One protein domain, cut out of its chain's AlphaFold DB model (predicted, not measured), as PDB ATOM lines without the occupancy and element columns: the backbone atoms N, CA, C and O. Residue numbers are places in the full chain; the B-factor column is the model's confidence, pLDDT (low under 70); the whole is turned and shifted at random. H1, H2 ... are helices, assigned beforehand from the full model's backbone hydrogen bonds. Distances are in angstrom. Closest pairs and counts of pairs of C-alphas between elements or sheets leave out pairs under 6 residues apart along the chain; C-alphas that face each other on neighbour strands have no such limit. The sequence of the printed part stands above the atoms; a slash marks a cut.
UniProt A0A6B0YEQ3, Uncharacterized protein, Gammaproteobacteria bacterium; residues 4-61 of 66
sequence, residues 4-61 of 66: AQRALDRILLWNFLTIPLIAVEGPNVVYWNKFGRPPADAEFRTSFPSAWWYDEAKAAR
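AT A GLANCE: This is residues 4 to 61 of the 66 residues of an uncharacterized protein of Gammaproteobacteria bacterium (UniProt A0A6B0YEQ3). The model has little regular structure: one helix, H1, at the far end of a free arm, residues 4 to 25, that sticks out from a looped body of residues 26 to 61. In the body the chain folds back on itself, and the short helix H2 is at the end away from H1. The printed part has 58 residues, 15 of them in two named helices, H1 then H2, with no named strand, so the class is all helix. It is extended, with a radius of gyration of the C-alphas of 19.0 A and spans of 57 by 23 by 14 A, the arm making much of the length.

HOW THE PARTS SIT: H1, residues 4 to 14, stands free with residues 15 to 25. It is apart from H2, residues 56 to 59. Within the body, residues 35 to 36 pair with residues 53 to 54, antiparallel. In H1 every O i to N i+4 pair is within hydrogen-bond range; H2 is too short for such a pair, and its one O i to N i+3 pair is within range.

IN THESE COORDINATES: H1 is 15.6 A long, from C-alpha 4 at (-67.830, -165.531, -165.148). H2 measures 4.9 A and ends at C-alpha 59 at (-101.558, -173.307, -131.246).

THE WHOLE: The C-alphas of Asn 15 and Ala 60, the two farthest apart, are 57.1 A apart. The link from H1 to H2 is long, 41 residues. The printed part has no cut, and no printed residue is under 70 in pLDDT.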
ATOM      1  N   ALA A   4     -66.886-166.186-164.244       98.38
ATOM      2  CA  ALA A   4     -67.830-165.531-165.148       98.38
ATOM      3  C   ALA A   4     -68.779-164.569-164.412       98.38
ATOM      4  O   ALA A   4     -68.987-163.451-164.870       98.38
ATOM      5  N   GLN A   5     -69.287-164.958-163.235       97.88
ATOM      6  CA  GLN A   5     -70.162-164.097-162.425       97.88
ATOM      7  C   GLN A   5     -69.452-162.807-161.993       97.88
ATOM      8  O   GLN A   5     -70.024-161.727-162.087       97.88
ATOM      9  N   ARG A   6     -68.183-162.906-161.575       97.81
ATOM     10  CA  ARG A   6     -67.376-161.733-161.194       97.81
ATOM     11  C   ARG A   6     -67.040-160.844-162.393       97.81
ATOM     12  O   ARG A   6     -66.994-159.629-162.247       97.81
ATOM     13  N   ALA A   7     -66.765-161.434-163.558       98.12
ATOM     14  CA  ALA A   7     -66.481-160.675-164.774       98.12
ATOM     15  C   ALA A   7     -67.705-159.865-165.230       98.12
ATOM     16  O   ALA A   7     -67.560-158.688-165.553       98.12
ATOM     17  N   LEU A   8     -68.898-160.467-165.184       97.38
ATOM     18  CA  LEU A   8     -70.153-159.780-165.493       97.38
ATOM     19  C   LEU A   8     -70.407-158.607-164.540       97.38
ATOM     20  O   LEU A   8     -70.662-157.502-165.006       97.38
ATOM     21  N   ASP A   9     -70.273-158.826-163.229       96.50
ATOM     22  CA  ASP A   9     -70.485-157.790-162.208       96.50
ATOM     23  C   ASP A   9     -69.610-156.544-162.451       96.50
ATOM     24  O   ASP A   9     -70.101-155.417-162.473       96.50
ATOM     25  N   ARG A  10     -68.326-156.742-162.785       96.56
ATOM     26  CA  ARG A  10     -67.413-155.639-163.136       96.56
ATOM     27  C   ARG A  10     -67.868-154.859-164.368       96.56
ATOM     28  O   ARG A  10     -67.767-153.637-164.368       96.56
ATOM     29  N   ILE A  11     -68.342-155.546-165.410       97.38
ATOM     30  CA  ILE A  11     -68.816-154.893-166.638       97.38
ATOM     31  C   ILE A  11     -70.062-154.054-166.338       97.38
ATOM     32  O   ILE A  11     -70.131-152.908-166.779       97.38
ATOM     33  N   LEU A  12     -71.019-154.584-165.571       96.62
ATOM     34  CA  LEU A  12     -72.244-153.859-165.220       96.62
ATOM     35  C   LEU A  12     -71.938-152.587-164.415       96.62
ATOM     36  O   LEU A  12     -72.471-151.523-164.734       96.62
ATOM     37  N   LEU A  13     -71.039-152.683-163.428       95.75
ATOM     38  CA  LEU A  13     -70.649-151.547-162.589       95.75
ATOM     39  C   LEU A  13     -69.838-150.494-163.359       95.75
ATOM     40  O   LEU A  13     -70.074-149.302-163.187       95.75
ATOM     41  N   TRP A  14     -68.918-150.903-164.240       97.12
ATOM     42  CA  TRP A  14     -68.078-149.966-165.004       97.12
ATOM     43  C   TRP A  14     -68.848-149.206-166.095       97.12
ATOM     44  O   TRP A  14     -68.435-148.125-166.501       97.12
ATOM     45  N   ASN A  15     -69.978-149.752-166.556       97.88
ATOM     46  CA  ASN A  15     -70.849-149.104-167.543       97.88
ATOM     47  C   ASN A  15     -71.937-148.216-166.914       97.88
ATOM     48  O   ASN A  15     -72.769-147.688-167.646       97.88
ATOM     49  N   PHE A  16     -71.951-148.052-165.583       95.62
ATOM     50  CA  PHE A  16     -72.890-147.177-164.865       95.62
ATOM     51  C   PHE A  16     -74.369-147.409-165.234       95.62
ATOM     52  O   PHE A  16     -75.166-146.472-165.280       95.62
ATOM     53  N   LEU A  17     -74.751-148.666-165.497       96.62
ATOM     54  CA  LEU A  17     -76.117-149.017-165.917       96.62
ATOM     55  C   LEU A  17     -77.144-148.880-164.785       96.62
ATOM     56  O   LEU A  17     -78.342-148.777-165.041       96.62
ATOM     57  N   THR A  18     -76.686-148.905-163.536       94.12
ATOM     58  CA  THR A  18     -77.510-148.776-162.334       94.12
ATOM     59  C   THR A  18     -76.769-147.966-161.271       94.12
ATOM     60  O   THR A  18     -75.540-147.937-161.234       94.12
ATOM     61  N   ILE A  19     -77.523-147.318-160.381       94.56
ATOM     62  CA  ILE A  19     -76.990-146.716-159.154       94.56
ATOM     63  C   ILE A  19     -77.295-147.699-158.017       94.56
ATOM     64  O   ILE A  19     -78.466-147.836-157.649       94.56
ATOM     65  N   PRO A  20     -76.299-148.431-157.485       92.75
ATOM     66  CA  PRO A  20     -76.537-149.357-156.389       92.75
ATOM     67  C   PRO A  20     -76.917-148.585-155.121       92.75
ATOM     68  O   PRO A  20     -76.262-147.615-154.742       92.75
ATOM     69  N   LEU A  21     -77.993-149.032-154.478       92.12
ATOM     70  CA  LEU A  21     -78.437-148.547-153.173       92.12
ATOM     71  C   LEU A  21     -78.065-149.589-152.103       92.12
ATOM     72  O   LEU A  21     -77.004-150.204-152.169       92.12
ATOM     73  N   ILE A  22     -78.932-149.796-151.115       92.12
ATOM     74  CA  ILE A  22     -78.714-150.725-150.007       92.12
ATOM     75  C   ILE A  22     -79.466-152.027-150.289       92.12
ATOM     76  O   ILE A  22     -80.650-152.008-150.628       92.12
ATOM     77  N   ALA A  23     -78.786-153.160-150.128       88.31
ATOM     78  CA  ALA A  23     -79.435-154.464-150.111       88.31
ATOM     79  C   ALA A  23     -80.098-154.692-148.744       88.31
ATOM     80  O   ALA A  23     -79.468-154.481-147.709       88.31
ATOM     81  N   VAL A  24     -81.360-155.127-148.735       85.25
ATOM     82  CA  VAL A  24     -82.040-155.524-147.495       85.25
ATOM     83  C   VAL A  24     -81.528-156.899-147.074       85.25
ATOM     84  O   VAL A  24     -81.514-157.834-147.877       85.25
ATOM     85  N   GLU A  25     -81.111-157.022-145.817       79.31
ATOM     86  CA  GLU A  25     -80.661-158.288-145.249       79.31
ATOM     87  C   GLU A  25     -81.849-159.184-144.904       79.31
ATOM     88  O   GLU A  25     -82.658-158.839-144.047       79.31
ATOM     89  N   GLY A  26     -81.907-160.355-145.543       78.00
ATOM     90  CA  GLY A  26     -82.810-161.448-145.189       78.00
ATOM     91  C   GLY A  26     -84.315-161.117-145.205       78.00
ATOM     92  O   GLY A  26     -84.749-159.976-145.360       78.00
ATOM     93  N   PRO A  27     -85.177-162.137-145.077       81.56
ATOM     94  CA  PRO A  27     -86.604-161.918-144.900       81.56
ATOM     95  C   PRO A  27     -86.927-161.598-143.431       81.56
ATOM     96  O   PRO A  27     -86.716-162.422-142.543       81.56
ATOM     97  N   ASN A  28     -87.519-160.431-143.175       84.00
ATOM     98  CA  ASN A  28     -88.157-160.134-141.891       84.00
ATOM     99  C   ASN A  28     -89.561-160.752-141.874       84.00
ATOM    100  O   ASN A  28     -90.413-160.367-142.675       84.00
ATOM    101  N   VAL A  29     -89.808-161.708-140.974       84.56
ATOM    102  CA  VAL A  29     -91.091-162.424-140.886       84.56
ATOM    103  C   VAL A  29     -91.644-162.405-139.465       84.56
ATOM    104  O   VAL A  29     -90.947-162.733-138.507       84.56
ATOM    105  N   VAL A  30     -92.924-162.058-139.337       90.12
ATOM    106  CA  VAL A  30     -93.684-162.117-138.084       90.12
ATOM    107  C   VAL A  30     -94.867-163.047-138.295       90.12
ATOM    108  O   VAL A  30     -95.587-162.942-139.285       90.12
ATOM    109  N   TYR A  31     -95.051-163.983-137.373       90.25
ATOM    110  CA  TYR A  31     -96.096-164.991-137.453       90.25
ATOM    111  C   TYR A  31     -96.513-165.420-136.051       90.25
ATOM    112  O   TYR A  31     -95.753-165.326-135.089       90.25
ATOM    113  N   TRP A  32     -97.739-165.922-135.945       91.19
ATOM    114  CA  TRP A  32     -98.239-166.526-134.719       91.19
ATOM    115  C   TRP A  32     -97.392-167.734-134.333       91.19
ATOM    116  O   TRP A  32     -97.118-168.585-135.181       91.19
ATOM    117  N   ASN A  33     -97.054-167.869-133.049       93.44
ATOM    118  CA  ASN A  33     -96.356-169.043-132.523       93.44
ATOM    119  C   ASN A  33     -97.292-170.267-132.439       93.44
ATOM    120  O   ASN A  33     -97.548-170.789-131.361       93.44
ATOM    121  N   LYS A  34     -97.830-170.682-133.589       94.75
ATOM    122  CA  LYS A  34     -98.672-171.868-133.814       94.75
ATOM    123  C   LYS A  34     -98.168-172.747-134.955       94.75
ATOM    124  O   LYS A  34     -98.824-173.709-135.332       94.75
ATOM    125  N   PHE A  35     -97.030-172.383-135.542       94.81
ATOM    126  CA  PHE A  35     -96.441-173.094-136.666       94.81
ATOM    127  C   PHE A  35     -95.144-173.798-136.252       94.81
ATOM    128  O   PHE A  35     -94.343-173.294-135.449       94.81
ATOM    129  N   GLY A  36     -94.940-174.986-136.806       93.94
ATOM    130  CA  GLY A  36     -93.641-175.633-136.900       93.94
ATOM    131  C   GLY A  36     -92.925-175.191-138.176       93.94
ATOM    132  O   GLY A  36     -93.562-174.865-139.177       93.94
ATOM    133  N   ARG A  37     -91.592-175.153-138.123       92.75
ATOM    134  CA  ARG A  37     -90.734-174.823-139.263       92.75
ATOM    135  C   ARG A  37     -89.513-175.743-139.279       92.75
ATOM    136  O   ARG A  37     -89.122-176.217-138.206       92.75
ATOM    137  N   PRO A  38     -88.886-175.963-140.444       91.94
ATOM    138  CA  PRO A  38     -87.624-176.683-140.520       91.94
ATOM    139  C   PRO A  38     -86.554-176.048-139.610       91.94
ATOM    140  O   PRO A  38     -86.547-174.826-139.439       91.94
ATOM    141  N   PRO A  39     -85.643-176.846-139.023       89.50
ATOM    142  CA  PRO A  39     -84.583-176.331-138.153       89.50
ATOM    143  C   PRO A  39     -83.586-175.422-138.890       89.50
ATOM    144  O   PRO A  39     -82.977-174.562-138.262       89.50
ATOM    145  N   ALA A  40     -83.451-175.588-140.208       88.88
ATOM    146  CA  ALA A  40     -82.691-174.713-141.094       88.88
ATOM    147  C   ALA A  40     -83.612-174.195-142.208       88.88
ATOM    148  O   ALA A  40     -84.353-174.978-142.802       88.88
ATOM    149  N   ASP A  41     -83.574-172.888-142.472       84.38
ATOM    150  CA  ASP A  41     -84.301-172.280-143.592       84.38
ATOM    151  C   ASP A  41     -83.482-172.396-144.889       84.38
ATOM    152  O   ASP A  41     -82.278-172.671-144.855       84.38
ATOM    153  N   ALA A  42     -84.123-172.190-146.038       83.38
ATOM    154  CA  ALA A  42     -83.408-172.156-147.303       83.38
ATOM    155  C   ALA A  42     -82.499-170.917-147.380       83.38
ATOM    156  O   ALA A  42     -82.839-169.834-146.912       83.38
ATOM    157  N   GLU A  43     -81.336-171.081-148.013       83.06
ATOM    158  CA  GLU A  43     -80.267-170.071-148.040       83.06
ATOM    159  C   GLU A  43     -80.711-168.734-148.658       83.06
ATOM    160  O   GLU A  43     -80.286-167.668-148.223       83.06
ATOM    161  N   PHE A  44     -81.591-168.779-149.661       80.94
ATOM    162  CA  PHE A  44     -81.934-167.603-150.467       80.94
ATOM    163  C   PHE A  44     -83.352-167.072-150.248       80.94
ATOM    164  O   PHE A  44     -83.656-165.959-150.679       80.94
ATOM    165  N   ARG A  45     -84.252-167.857-149.647       83.25
ATOM    166  CA  ARG A  45     -85.665-167.493-149.463       83.25
ATOM    167  C   ARG A  45     -86.226-168.161-148.222       83.25
ATOM    168  O   ARG A  45     -85.801-169.248-147.865       83.25
ATOM    169  N   THR A  46     -87.240-167.541-147.623       85.56
ATOM    170  CA  THR A  46     -87.998-168.216-146.571       85.56
ATOM    171  C   THR A  46     -88.759-169.411-147.139       85.56
ATOM    172  O   THR A  46     -89.344-169.330-148.222       85.56
ATOM    173  N   SER A  47     -88.769-170.513-146.393       88.12
ATOM    174  CA  SER A  47     -89.492-171.736-146.761       88.12
ATOM    175  C   SER A  47     -90.991-171.674-146.437       88.12
ATOM    176  O   SER A  47     -91.714-172.650-146.638       88.12
ATOM    177  N   PHE A  48     -91.480-170.552-145.900       87.94
ATOM    178  CA  PHE A  48     -92.910-170.324-145.714       87.94
ATOM    179  C   PHE A  48     -93.592-170.012-147.060       87.94
ATOM    180  O   PHE A  48     -93.051-169.229-147.842       87.94
ATOM    181  N   PRO A  49     -94.800-170.541-147.332       89.31
ATOM    182  CA  PRO A  49     -95.591-171.444-146.490       89.31
ATOM    183  C   PRO A  49     -95.333-172.935-146.733       89.31
ATOM    184  O   PRO A  49     -95.837-173.759-145.980       89.31
ATOM    185  N   SER A  50     -94.582-173.301-147.772       90.88
ATOM    186  CA  SER A  50     -94.539-174.675-148.287       90.88
ATOM    187  C   SER A  50     -93.927-175.699-147.330       90.88
ATOM    188  O   SER A  50     -94.396-176.832-147.293       90.88
ATOM    189  N   ALA A  51     -92.895-175.331-146.567       92.12
ATOM    190  CA  ALA A  51     -92.216-176.248-145.648       92.12
ATOM    191  C   ALA A  51     -92.684-176.122-144.190       92.12
ATOM    192  O   ALA A  51     -92.175-176.822-143.316       92.12
ATOM    193  N   TRP A  52     -93.590-175.190-143.901       94.12
ATOM    194  CA  TRP A  52     -94.100-174.966-142.551       94.12
ATOM    195  C   TRP A  52     -95.358-175.800-142.333       94.12
ATOM    196  O   TRP A  52     -96.076-176.123-143.275       94.12
ATOM    197  N   TRP A  53     -95.645-176.129-141.078       95.00
ATOM    198  CA  TRP A  53     -96.843-176.885-140.722       95.00
ATOM    199  C   TRP A  53     -97.535-176.279-139.511       95.00
ATOM    200  O   TRP A  53     -96.939-175.537-138.729       95.00
ATOM    201  N   TYR A  54     -98.818-176.592-139.361       95.12
ATOM    202  CA  TYR A  54     -99.563-176.249-138.161       95.12
ATOM    203  C   TYR A  54     -99.136-177.152-137.003       95.12
ATOM    204  O   TYR A  54     -99.072-178.369-137.153       95.12
ATOM    205  N   ASP A  55     -98.832-176.551-135.858       96.69
ATOM    206  CA  ASP A  55     -98.434-177.250-134.640       96.69
ATOM    207  C   ASP A  55     -99.536-177.059-133.595       96.69
ATOM    208  O   ASP A  55     -99.687-175.980-133.017       96.69
ATOM    209  N   GLU A  56    -100.328-178.111-133.378       96.25
ATOM    210  CA  GLU A  56    -101.491-178.085-132.485       96.25
ATOM    211  C   GLU A  56    -101.112-177.722-131.044       96.25
ATOM    212  O   GLU A  56    -101.798-176.922-130.403       96.25
ATOM    213  N   ALA A  57     -99.990-178.248-130.544       95.56
ATOM    214  CA  ALA A  57     -99.537-178.011-129.176       95.56
ATOM    215  C   ALA A  57     -99.101-176.556-128.964       95.56
ATOM    216  O   ALA A  57     -99.322-175.981-127.894       95.56
ATOM    217  N   LYS A  58     -98.483-175.945-129.978       95.31
ATOM    218  CA  LYS A  58     -98.170-174.513-129.960       95.31
ATOM    219  C   LYS A  58     -99.426-173.663-130.100       95.31
ATOM    220  O   LYS A  58     -99.582-172.692-129.364       95.31
ATOM    221  N   ALA A  59    -100.327-174.043-131.001       95.12
ATOM    222  CA  ALA A  59    -101.558-173.307-131.246       95.12
ATOM    223  C   ALA A  59    -102.459-173.228-130.009       95.12
ATOM    224  O   ALA A  59    -102.999-172.162-129.731       95.12
ATOM    225  N   ALA A  60    -102.547-174.309-129.228       94.62
ATOM    226  CA  ALA A  60    -103.329-174.359-127.992       94.62
ATOM    227  C   ALA A  60    -102.876-173.350-126.916       94.62
ATOM    228  O   ALA A  60    -103.620-173.074-125.979       94.62
ATOM    229  N   ARG A  61    -101.662-172.791-127.030       94.19
ATOM    230  CA  ARG A  61    -101.137-171.765-126.108       94.19
ATOM    231  C   ARG A  61    -101.595-170.354-126.464       94.19
ATOM    232  O   ARG A  61    -101.354-169.432-125.689       94.19
TER     233      ARG A  61